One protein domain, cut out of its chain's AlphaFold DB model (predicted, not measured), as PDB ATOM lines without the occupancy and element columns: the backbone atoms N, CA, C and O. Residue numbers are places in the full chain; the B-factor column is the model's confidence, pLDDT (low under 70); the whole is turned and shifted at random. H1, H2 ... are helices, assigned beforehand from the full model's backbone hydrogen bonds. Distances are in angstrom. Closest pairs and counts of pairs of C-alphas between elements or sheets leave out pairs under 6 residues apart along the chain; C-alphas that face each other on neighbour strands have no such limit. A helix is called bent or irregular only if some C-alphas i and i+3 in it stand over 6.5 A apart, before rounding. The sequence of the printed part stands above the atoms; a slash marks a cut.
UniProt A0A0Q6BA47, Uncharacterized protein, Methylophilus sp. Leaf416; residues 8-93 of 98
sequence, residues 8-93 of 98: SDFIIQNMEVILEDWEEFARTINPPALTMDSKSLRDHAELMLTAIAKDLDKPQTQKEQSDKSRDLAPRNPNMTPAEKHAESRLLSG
ATOM      1  N   SER A   8     109.942 212.113 297.555       97.62
ATOM      2  CA  SER A   8     109.204 212.474 298.773       97.62
ATOM      3  C   SER A   8     109.973 212.097 300.041       97.62
ATOM      4  O   SER A   8     110.188 212.947 300.903       97.62
ATOM      5  N   ASP A   9     110.462 210.857 300.110       97.56
ATOM      6  CA  ASP A   9     111.285 210.368 301.218       97.56
ATOM      7  C   ASP A   9     112.574 211.185 301.365       97.56
ATOM      8  O   ASP A   9     112.958 211.537 302.478       97.56
ATOM      9  N   PHE A  10     113.230 211.521 300.248       97.62
ATOM     10  CA  PHE A  10     114.434 212.348 300.250       97.62
ATOM     11  C   PHE A  10     114.167 213.744 300.826       97.62
ATOM     12  O   PHE A  10     114.923 214.186 301.688       97.62
ATOM     13  N   ILE A  11     113.090 214.410 300.393       98.12
ATOM     14  CA  ILE A  11     112.715 215.746 300.883       98.12
ATOM     15  C   ILE A  11     112.494 215.718 302.398       98.12
ATOM     16  O   ILE A  11     113.041 216.550 303.115       98.12
ATOM     17  N   ILE A  12     111.729 214.744 302.901       98.06
ATOM     18  CA  ILE A  12     111.411 214.662 304.332       98.06
ATOM     19  C   ILE A  12     112.644 214.294 305.168       98.06
ATOM     20  O   ILE A  12     112.858 214.879 306.227       98.06
ATOM     21  N   GLN A  13     113.480 213.359 304.704       97.94
ATOM     22  CA  GLN A  13     114.679 212.930 305.437       97.94
ATOM     23  C   GLN A  13     115.780 213.996 305.487       97.94
ATOM     24  O   GLN A  13     116.601 213.965 306.399       97.94
ATOM     25  N   ASN A  14     115.802 214.928 304.530       98.12
ATOM     26  CA  ASN A  14     116.824 215.972 304.420       98.12
ATOM     27  C   ASN A  14     116.246 217.378 304.646       98.12
ATOM     28  O   ASN A  14     116.832 218.353 304.183       98.12
ATOM     29  N   MET A  15     115.108 217.489 305.344       98.06
ATOM     30  CA  MET A  15     114.370 218.748 305.500       98.06
ATOM     31  C   MET A  15     115.259 219.897 305.983       98.06
ATOM     32  O   MET A  15     115.293 220.943 305.348       98.06
ATOM     33  N   GLU A  16     116.006 219.694 307.068       97.69
ATOM     34  CA  GLU A  16     116.831 220.758 307.646       97.69
ATOM     35  C   GLU A  16     117.929 221.226 306.686       97.69
ATOM     36  O   GLU A  16     118.083 222.423 306.482       97.69
ATOM     37  N   VAL A  17     118.614 220.293 306.017       98.12
ATOM     38  CA  VAL A  17     119.665 220.617 305.035       98.12
ATOM     39  C   VAL A  17     119.086 221.414 303.862       98.12
ATOM     40  O   VAL A  17     119.660 222.408 303.436       98.12
ATOM     41  N   ILE A  18     117.906 221.026 303.367       98.25
ATOM     42  CA  ILE A  18     117.223 221.762 302.295       98.25
ATOM     43  C   ILE A  18     116.811 223.166 302.767       98.25
ATOM     44  O   ILE A  18     116.872 224.112 301.985       98.25
ATOM     45  N   LEU A  19     116.379 223.319 304.023       97.69
ATOM     46  CA  LEU A  19     116.005 224.618 304.591       97.69
ATOM     47  C   LEU A  19     117.214 225.528 304.840       97.69
ATOM     48  O   LEU A  19     117.084 226.744 304.696       97.69
ATOM     49  N   GLU A  20     118.369 224.964 305.188       97.56
ATOM     50  CA  GLU A  20     119.637 225.693 305.270       97.56
ATOM     51  C   GLU A  20     120.043 226.234 303.892       97.56
ATOM     52  O   GLU A  20     120.231 227.446 303.757       97.56
ATOM     53  N   ASP A  21     120.063 225.382 302.862       97.50
ATOM     54  CA  ASP A  21     120.372 225.785 301.480       97.50
ATOM     55  C   ASP A  21     119.363 226.824 300.952       97.50
ATOM     56  O   ASP A  21     119.726 227.800 300.285       97.50
ATOM     57  N   TRP A  22     118.076 226.646 301.275       95.69
ATOM     58  CA  TRP A  22     117.018 227.606 300.957       95.69
ATOM     59  C   TRP A  22     117.297 228.972 301.584       95.69
ATOM     60  O   TRP A  22     117.173 230.002 300.918       95.69
ATOM     61  N   GLU A  23     117.641 229.002 302.872       95.06
ATOM     62  CA  GLU A  23     117.937 230.240 303.587       95.06
ATOM     63  C   GLU A  23     119.180 230.927 303.019       95.06
ATOM     64  O   GLU A  23     119.154 232.143 302.814       95.06
ATOM     65  N   GLU A  24     120.244 230.175 302.734       94.88
ATOM     66  CA  GLU A  24     121.461 230.711 302.123       94.88
ATOM     67  C   GLU A  24     121.149 231.393 300.786       94.88
ATOM     68  O   GLU A  24     121.549 232.540 300.569       94.88
ATOM     69  N   PHE A  25     120.351 230.748 299.930       92.12
ATOM     70  CA  PHE A  25     119.890 231.357 298.687       92.12
ATOM     71  C   PHE A  25     119.020 232.597 298.934       92.12
ATOM     72  O   PHE A  25     119.260 233.646 298.329       92.12
ATOM     73  N   ALA A  26     118.048 232.523 299.848       91.12
ATOM     74  CA  ALA A  26     117.139 233.629 300.145       91.12
ATOM     75  C   ALA A  26     117.888 234.888 300.619       91.12
ATOM     76  O   ALA A  26     117.496 236.005 300.282       91.12
ATOM     77  N   ARG A  27     119.012 234.726 301.332       90.31
ATOM     78  CA  ARG A  27     119.885 235.838 301.755       90.31
ATOM     79  C   ARG A  27     120.512 236.609 300.593       90.31
ATOM     80  O   ARG A  27     120.928 237.747 300.791       90.31
ATOM     81  N   THR A  28     120.565 236.032 299.395       89.62
ATOM     82  CA  THR A  28     121.096 236.706 298.199       89.62
ATOM     83  C   THR A  28     120.083 237.655 297.538       89.62
ATOM     84  O   THR A  28     120.464 238.475 296.698       89.62
ATOM     85  N   ILE A  29     118.803 237.597 297.931       86.19
ATOM     86  CA  ILE A  29     117.705 238.338 297.294       86.19
ATOM     87  C   ILE A  29     117.574 239.746 297.900       86.19
ATOM     88  O   ILE A  29     116.927 239.979 298.921       86.19
ATOM     89  N   ASN A  30     118.185 240.729 297.241       77.44
ATOM     90  CA  ASN A  30     118.148 242.132 297.657       77.44
ATOM     91  C   ASN A  30     116.920 242.889 297.115       77.44
ATOM     92  O   ASN A  30     116.452 242.576 296.019       77.44
ATOM     93  N   PRO A  31     116.483 243.987 297.769       69.69
ATOM     94  CA  PRO A  31     116.842 244.443 299.120       69.69
ATOM     95  C   PRO A  31     116.099 243.814 300.324       69.69
ATOM     96  O   PRO A  31     116.660 243.923 301.416       69.69
ATOM     97  N   PRO A  32     114.895 243.195 300.234       66.31
ATOM     98  CA  PRO A  32     114.134 242.896 301.451       66.31
ATOM     99  C   PRO A  32     114.767 241.827 302.355       66.31
ATOM    100  O   PRO A  32     114.551 241.870 303.562       66.31
ATOM    101  N   ALA A  33     115.581 240.903 301.824       74.00
ATOM    102  CA  ALA A  33     116.186 239.840 302.635       74.00
ATOM    103  C   ALA A  33     117.218 240.347 303.661       74.00
ATOM    104  O   ALA A  33     117.485 239.659 304.645       74.00
ATOM    105  N   LEU A  34     117.782 241.550 303.474       70.62
ATOM    106  CA  LEU A  34     118.851 242.090 304.327       70.62
ATOM    107  C   LEU A  34     118.411 242.366 305.772       70.62
ATOM    108  O   LEU A  34     119.252 242.414 306.667       70.62
ATOM    109  N   THR A  35     117.114 242.567 306.006       80.44
ATOM    110  CA  THR A  35     116.559 242.873 307.336       80.44
ATOM    111  C   THR A  35     115.791 241.704 307.952       80.44
ATOM    112  O   THR A  35     115.293 241.831 309.070       80.44
ATOM    113  N   MET A  36     115.685 240.572 307.250       87.75
ATOM    114  CA  MET A  36     114.907 239.415 307.692       87.75
ATOM    115  C   MET A  36     115.755 238.474 308.552       87.75
ATOM    116  O   MET A  36     116.908 238.173 308.234       87.75
ATOM    117  N   ASP A  37     115.168 237.980 309.642       90.75
ATOM    118  CA  ASP A  37     115.777 236.918 310.437       90.75
ATOM    119  C   ASP A  37     115.625 235.544 309.751       90.75
ATOM    120  O   ASP A  37     114.918 235.392 308.750       90.75
ATOM    121  N   SER A  38     116.308 234.524 310.282       90.62
ATOM    122  CA  SER A  38     116.259 233.155 309.734       90.62
ATOM    123  C   SER A  38     114.826 232.613 309.665       90.62
ATOM    124  O   SER A  38     114.428 232.019 308.663       90.62
ATOM    125  N   LYS A  39     113.999 232.899 310.680       90.94
ATOM    126  CA  LYS A  39     112.598 232.467 310.709       90.94
ATOM    127  C   LYS A  39     111.802 233.092 309.565       90.94
ATOM    128  O   LYS A  39     111.022 232.397 308.927       90.94
ATOM    129  N   SER A  40     111.994 234.376 309.289       89.00
ATOM    130  CA  SER A  40     111.354 235.085 308.183       89.00
ATOM    131  C   SER A  40     111.896 234.667 306.812       89.00
ATOM    132  O   SER A  40     111.156 234.719 305.830       89.00
ATOM    133  N   LEU A  41     113.156 234.243 306.711       90.56
ATOM    134  CA  LEU A  41     113.735 233.733 305.461       90.56
ATOM    135  C   LEU A  41     113.249 232.315 305.135       90.56
ATOM    136  O   LEU A  41     112.922 232.035 303.983       90.56
ATOM    137  N   ARG A  42     113.136 231.449 306.148       93.12
ATOM    138  CA  ARG A  42     112.606 230.085 305.999       93.12
ATOM    139  C   ARG A  42     111.085 230.059 305.892       93.12
ATOM    140  O   ARG A  42     110.554 229.322 305.074       93.12
ATOM    141  N   ASP A  43     110.384 230.884 306.667       87.06
ATOM    142  CA  ASP A  43     108.940 231.140 306.583       87.06
ATOM    143  C   ASP A  43     108.096 229.881 306.286       87.06
ATOM    144  O   ASP A  43     108.035 228.968 307.106       87.06
ATOM    145  N   HIS A  44     107.457 229.804 305.114       92.38
ATOM    146  CA  HIS A  44     106.593 228.694 304.719       92.38
ATOM    147  C   HIS A  44     107.337 227.578 303.960       92.38
ATOM    148  O   HIS A  44     106.683 226.659 303.464       92.38
ATOM    149  N   ALA A  45     108.668 227.625 303.846       95.56
ATOM    150  CA  ALA A  45     109.452 226.678 303.048       95.56
ATOM    151  C   ALA A  45     109.244 225.223 303.493       95.56
ATOM    152  O   ALA A  45     108.929 224.372 302.663       95.56
ATOM    153  N   GLU A  46     109.289 224.941 304.797       97.12
ATOM    154  CA  GLU A  46     109.055 223.588 305.328       97.12
ATOM    155  C   GLU A  46     107.643 223.081 304.988       97.12
ATOM    156  O   GLU A  46     107.443 221.928 304.588       97.12
ATOM    157  N   LEU A  47     106.643 223.962 305.095       97.06
ATOM    158  CA  LEU A  47     105.253 223.640 304.776       97.06
ATOM    159  C   LEU A  47     105.064 223.386 303.277       97.06
ATOM    160  O   LEU A  47     104.315 222.479 302.907       97.06
ATOM    161  N   MET A  48     105.743 224.148 302.414       97.44
ATOM    162  CA  MET A  48     105.758 223.916 300.968       97.44
ATOM    163  C   MET A  48     106.409 222.576 300.630       97.44
ATOM    164  O   MET A  48     105.796 221.774 299.932       97.44
ATOM    165  N   LEU A  49     107.594 222.290 301.173       98.19
ATOM    166  CA  LEU A  49     108.306 221.027 300.958       98.19
ATOM    167  C   LEU A  49     107.485 219.826 301.439       98.19
ATOM    168  O   LEU A  49     107.364 218.826 300.732       98.19
ATOM    169  N   THR A  50     106.824 219.953 302.591       98.12
ATOM    170  CA  THR A  50     105.903 218.933 303.104       98.12
ATOM    171  C   THR A  50     104.693 218.740 302.188       98.12
ATOM    172  O   THR A  50     104.271 217.607 301.949       98.12
ATOM    173  N   ALA A  51     104.107 219.824 301.673       96.88
ATOM    174  CA  ALA A  51     102.987 219.741 300.738       96.88
ATOM    175  C   ALA A  51     103.404 219.074 299.418       96.88
ATOM    176  O   ALA A  51     102.671 218.222 298.919       96.88
ATOM    177  N   ILE A  52     104.595 219.398 298.908       96.62
ATOM    178  CA  ILE A  52     105.186 218.789 297.710       96.62
ATOM    179  C   ILE A  52     105.425 217.294 297.930       96.62
ATOM    180  O   ILE A  52     104.982 216.487 297.121       96.62
ATOM    181  N   ALA A  53     106.061 216.899 299.037       98.06
ATOM    182  CA  ALA A  53     106.315 215.491 299.340       98.06
ATOM    183  C   ALA A  53     105.010 214.678 299.419       98.06
ATOM    184  O   ALA A  53     104.903 213.614 298.813       98.06
ATOM    185  N   LYS A  54     103.978 215.217 300.088       96.88
ATOM    186  CA  LYS A  54     102.649 214.585 300.163       96.88
ATOM    187  C   LYS A  54     101.979 214.451 298.797       96.88
ATOM    188  O   LYS A  54     101.315 213.455 298.532       96.88
ATOM    189  N   ASP A  55     102.121 215.461 297.948       95.12
ATOM    190  CA  ASP A  55     101.551 215.459 296.605       95.12
ATOM    191  C   ASP A  55     102.279 214.479 295.664       95.12
ATOM    192  O   ASP A  55     101.622 213.785 294.889       95.12
ATOM    193  N   LEU A  56     103.602 214.332 295.802       95.94
ATOM    194  CA  LEU A  56     104.403 213.318 295.101       95.94
ATOM    195  C   LEU A  56     103.998 211.885 295.471       95.94
ATOM    196  O   LEU A  56     104.065 210.987 294.632       95.94
ATOM    197  N   ASP A  57     103.562 211.659 296.710       96.44
ATOM    198  CA  ASP A  57     103.100 210.347 297.167       96.44
ATOM    199  C   ASP A  57     101.644 210.044 296.812       96.44
ATOM    200  O   ASP A  57     101.207 208.897 296.946       96.44
ATOM    201  N   LYS A  58     100.889 211.037 296.328       95.12
ATOM    202  CA  LYS A  58      99.481 210.867 295.984       95.12
ATOM    203  C   LYS A  58      99.337 210.023 294.709       95.12
ATOM    204  O   LYS A  58      99.777 210.456 293.639       95.12
ATOM    205  N   PRO A  59      98.665 208.856 294.770       96.06
ATOM    206  CA  PRO A  59      98.351 208.088 293.573       96.06
ATOM    207  C   PRO A  59      97.496 208.917 292.614       96.06
ATOM    208  O   PRO A  59      96.539 209.567 293.033       96.06
ATOM    209  N   GLN A  60      97.844 208.882 291.331       96.25
ATOM    210  CA  GLN A  60      97.122 209.575 290.270       96.25
ATOM    211  C   GLN A  60      97.051 208.679 289.036       96.25
ATOM    212  O   GLN A  60      98.054 208.099 288.608       96.25
ATOM    213  N   THR A  61      95.875 208.613 288.429       97.62
ATOM    214  CA  THR A  61      95.669 208.054 287.093       97.62
ATOM    215  C   THR A  61      96.388 208.895 286.033       97.62
ATOM    216  O   THR A  61      96.704 210.065 286.251       97.62
ATOM    217  N   GLN A  62      96.605 208.336 284.836       97.50
ATOM    218  CA  GLN A  62      97.164 209.107 283.715       97.50
ATOM    219  C   GLN A  62      96.327 210.348 283.384       97.50
ATOM    220  O   GLN A  62      96.889 211.391 283.056       97.50
ATOM    221  N   LYS A  63      94.993 210.254 283.499       97.44
ATOM    222  CA  LYS A  63      94.104 211.394 283.273       97.44
ATOM    223  C   LYS A  63      94.319 212.488 284.317       97.44
ATOM    224  O   LYS A  63      94.477 213.637 283.933       97.44
ATOM    225  N   GLU A  64      94.388 212.147 285.601       96.88
ATOM    226  CA  GLU A  64      94.628 213.134 286.665       96.88
ATOM    227  C   GLU A  64      95.990 213.821 286.515       96.88
ATOM    228  O   GLU A  64      96.065 215.043 286.613       96.88
ATOM    229  N   GLN A  65      97.050 213.068 286.192       95.56
ATOM    230  CA  GLN A  65      98.375 213.643 285.922       95.56
ATOM    231  C   GLN A  65      98.335 214.595 284.714       95.56
ATOM    232  O   GLN A  65      98.858 215.709 284.763       95.56
ATOM    233  N   SER A  66      97.672 214.164 283.638       97.44
ATOM    234  CA  SER A  66      97.473 214.936 282.412       97.44
ATOM    235  C   SER A  66      96.704 216.235 282.668       97.44
ATOM    236  O   SER A  66      97.137 217.293 282.208       97.44
ATOM    237  N   ASP A  67      95.598 216.169 283.406       97.56
ATOM    238  CA  ASP A  67      94.763 217.326 283.727       97.56
ATOM    239  C   ASP A  67      95.520 218.295 284.647       97.56
ATOM    240  O   ASP A  67      95.564 219.494 284.379       97.56
ATOM    241  N   LYS A  68      96.210 217.784 285.675       94.44
ATOM    242  CA  LYS A  68      97.022 218.595 286.593       94.44
ATOM    243  C   LYS A  68      98.149 219.345 285.881       94.44
ATOM    244  O   LYS A  68      98.331 220.531 286.126       94.44
ATOM    245  N   SER A  69      98.867 218.691 284.964       94.88
ATOM    246  CA  SER A  69      99.964 219.320 284.203       94.88
ATOM    247  C   SER A  69      99.519 220.446 283.262       94.88
ATOM    248  O   SER A  69     100.351 221.212 282.783       94.88
ATOM    249  N   ARG A  70      98.214 220.535 282.980       96.56
ATOM    250  CA  ARG A  70      97.606 221.528 282.084       96.56
ATOM    251  C   ARG A  70      96.697 222.512 282.817       96.56
ATOM    252  O   ARG A  70      95.925 223.198 282.158       96.56
ATOM    253  N   ASP A  71      96.767 222.551 284.148       93.94
ATOM    254  CA  ASP A  71      95.915 223.403 284.989       93.94
ATOM    255  C   ASP A  71      94.401 223.142 284.801       93.94
ATOM    256  O   ASP A  71      93.562 224.024 284.940       93.94
ATOM    257  N   LEU A  72      94.036 221.899 284.461       96.62
ATOM    258  CA  LEU A  72      92.645 221.445 284.303       96.62
ATOM    259  C   LEU A  72      92.139 220.655 285.518       96.62
ATOM    260  O   LEU A  72      90.967 220.277 285.571       96.62
ATOM    261  N   ALA A  73      93.016 220.362 286.481       93.06
ATOM    262  CA  ALA A  73      92.628 219.696 287.716       93.06
ATOM    263  C   ALA A  73      91.814 220.641 288.622       93.06
ATOM    264  O   ALA A  73      92.018 221.856 288.593       93.06
ATOM    265  N   PRO A  74      90.914 220.109 289.470       90.38
ATOM    266  CA  PRO A  74      90.198 220.924 290.443       90.38
ATOM    267  C   PRO A  74      91.163 221.708 291.338       90.38
ATOM    268  O   PRO A  74      92.114 221.142 291.885       90.38
ATOM    269  N   ARG A  75      90.893 223.004 291.525       86.25
ATOM    270  CA  ARG A  75      91.646 223.831 292.470       86.25
ATOM    271  C   ARG A  75      91.388 223.403 293.909       86.25
ATOM    272  O   ARG A  75      90.284 222.993 294.268       86.25
ATOM    273  N   ASN A  76      92.411 223.555 294.745       85.06
ATOM    274  CA  ASN A  76      92.231 223.464 296.186       85.06
ATOM    275  C   ASN A  76      91.357 224.648 296.643       85.06
ATOM    276  O   ASN A  76      91.677 225.784 296.298       85.06
ATOM    277  N   PRO A  77      90.259 224.420 297.387       88.56
ATOM    278  CA  PRO A  77      89.440 225.513 297.909       88.56
ATOM    279  C   PRO A  77      90.173 226.365 298.955       88.56
ATOM    280  O   PRO A  77      89.767 227.493 299.216       88.56
ATOM    281  N   ASN A  78      91.239 225.834 299.560       91.88
ATOM    282  CA  ASN A  78      92.065 226.535 300.531       91.88
ATOM    283  C   ASN A  78      93.398 226.947 299.909       91.88
ATOM    284  O   ASN A  78      93.974 226.187 299.128       91.88
ATOM    285  N   MET A  79      93.940 228.080 300.364       92.00
ATOM    286  CA  MET A  79      95.295 228.485 299.995       92.00
ATOM    287  C   MET A  79      96.317 227.439 300.438       92.00
ATOM    288  O   MET A  79      96.409 227.070 301.618       92.00
ATOM    289  N   THR A  80      97.110 226.997 299.478       94.00
ATOM    290  CA  THR A  80      98.301 226.182 299.672       94.00
ATOM    291  C   THR A  80      99.379 226.971 300.425       94.00
ATOM    292  O   THR A  80      99.370 228.206 300.420       94.00
ATOM    293  N   PRO A  81     100.353 226.293 301.058       95.06
ATOM    294  CA  PRO A  81     101.512 226.972 301.633       95.06
ATOM    295  C   PRO A  81     102.250 227.867 300.628       95.06
ATOM    296  O   PRO A  81     102.710 228.935 301.011       95.06
ATOM    297  N   ALA A  82     102.297 227.477 299.349       93.31
ATOM    298  CA  ALA A  82     102.914 228.272 298.291       93.31
ATOM    299  C   ALA A  82     102.151 229.574 298.008       93.31
ATOM    300  O   ALA A  82     102.761 230.633 297.895       93.31
ATOM    301  N   GLU A  83     100.818 229.528 297.960       94.12
ATOM    302  CA  GLU A  83      99.998 230.733 297.777       94.12
ATOM    303  C   GLU A  83     100.119 231.685 298.975       94.12
ATOM    304  O   GLU A  83     100.284 232.889 298.787       94.12
ATOM    305  N   LYS A  84     100.107 231.153 300.206       93.88
ATOM    306  CA  LYS A  84     100.318 231.959 301.424       93.88
ATOM    307  C   LYS A  84     101.710 232.581 301.466       93.88
ATOM    308  O   LYS A  84     101.858 233.735 301.861       93.88
ATOM    309  N   HIS A  85     102.724 231.829 301.042       92.50
ATOM    310  CA  HIS A  85     104.084 232.336 300.926       92.50
ATOM    311  C   HIS A  85     104.149 233.509 299.943       92.50
ATOM    312  O   HIS A  85     104.650 234.571 300.304       92.50
ATOM    313  N   ALA A  86     103.584 233.356 298.740       91.19
ATOM    314  CA  ALA A  86     103.564 234.409 297.726       91.19
ATOM    315  C   ALA A  86     102.860 235.687 298.217       91.19
ATOM    316  O   ALA A  86     103.385 236.787 298.040       91.19
ATOM    317  N   GLU A  87     101.716 235.553 298.893       91.94
ATOM    318  CA  GLU A  87     101.015 236.685 299.511       91.94
ATOM    319  C   GLU A  87     101.878 237.371 300.585       91.94
ATOM    320  O   GLU A  87     102.035 238.592 300.572       91.94
ATOM    321  N   SER A  88     102.502 236.597 301.480       88.81
ATOM    322  CA  SER A  88     103.388 237.131 302.523       88.81
ATOM    323  C   SER A  88     104.597 237.878 301.945       88.81
ATOM    324  O   SER A  88     104.960 238.947 302.448       88.81
ATOM    325  N   ARG A  89     105.198 237.364 300.861       89.62
ATOM    326  CA  ARG A  89     106.305 238.028 300.156       89.62
ATOM    327  C   ARG A  89     105.862 239.351 299.535       89.62
ATOM    328  O   ARG A  89     106.536 240.359 299.741       89.62
ATOM    329  N   LEU A  90     104.707 239.372 298.868       89.81
ATOM    330  CA  LEU A  90     104.139 240.598 298.304       89.81
ATOM    331  C   LEU A  90     103.912 241.663 299.388       89.81
ATOM    332  O   LEU A  90     104.312 242.814 299.222       89.81
ATOM    333  N   LEU A  91     103.335 241.273 300.530       88.00
ATOM    334  CA  LEU A  91     103.124 242.168 301.675       88.00
ATOM    335  C   LEU A  91     104.436 242.650 302.311       88.00
ATOM    336  O   LEU A  91     104.481 243.743 302.871       88.00
ATOM    337  N   SER A  92     105.506 241.863 302.197       84.12
ATOM    338  CA  SER A  92     106.853 242.212 302.672       84.12
ATOM    339  C   SER A  92     107.651 243.056 301.664       84.12
ATOM    340  O   SER A  92     108.820 243.352 301.905       84.12
ATOM    341  N   GLY A  93     107.041 243.452 300.540       86.56
ATOM    342  CA  GLY A  93     107.644 244.331 299.534       86.56
ATOM    343  C   GLY A  93     108.454 243.621 298.446       86.56
ATOM    344  O   GLY A  93     109.125 244.297 297.667       86.56
TER     345      GLY A  93
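What this domain is: This is residues 8 to 93 of the 98 residues of an uncharacterized protein of Methylophilus sp. Leaf416 (UniProt A0A0Q6BA47). Helix H5 is the middle piece of a loose, elongated all-helix domain, with H1 and H2 along one side of it and the beginning of H7 packed on another. H3 lies towards one end of the long axis with the short H4 near it, and H6 lies apart at the other end, from which the chain folds back through a long link to H7. The printed part has 86 residues with seven named helices, H1 to H7 in order along the chain, and no named strand. The whole is loose, with a radius of gyration of the C-alphas of 15.3 A, and spans 45 by 30 by 18 A.

Where its parts are: Find C-alpha 8 at (109.204, 212.474, 298.773), where H1 begins, residues 8 to 13. After one residue comes H2, residues 15 to 26, which is 16.1 A from first to last C-alpha. Next look for H3, residues 32 to 35, and H4, residues 38 to 42. H3 is neither bent nor irregular, but only just: C-alphas 32 and 35 are 6.4 A apart. H5, residues 45 to 56, starts with C-alpha 45 at (109.452, 226.678, 303.048) and runs 16.3 A. H6 is residues 62 to 69, 10.6 A long. H7, residues 81 to 91, runs 15.3 A to C-alpha 91 at (103.124, 242.168, 301.675).

How they stand to each other: Start at H5, the hub, which touches three helices. H1 touches it, closest at the C-alphas of Ser 8 and Ala 53, 4.2 A, opposite ways at a steep tilt of 37 degrees, only just past shallow. H2 touches residues 45 to 49 of H5 alone, closest at the C-alphas of Leu 19 and Ala 45, 7.0 A, opposite ways at a steep tilt of 56 degrees. H7 touches residues 47 to 51 of H5 alone, closest at the C-alphas of Met 48 and Pro 81, 5.3 A, opposite ways at a shallow tilt of 31 degrees. One of these three tilts is shallow, and the helix packing is mostly crossed, but only just. H4 touches H2, closest at the C-alphas of Glu 23 and Leu 41, 5.8 A. H3 and H6 touch no helix. In H1, H2, H4, H5, H6 and H7 every O i to N i+4 pair is within hydrogen-bond range; H3 is too short for such a pair.

The domain as a whole: The C-alphas farthest apart, of Thr 35 in H3 and Gln 62 in H6, are 45.5 A apart. The printed part has no cut; the link from H6 to H7, 11 residues, is long, and the other links are tight. The mean pLDDT of the printed part is 92.5, and residues 31 to 32 are under 70.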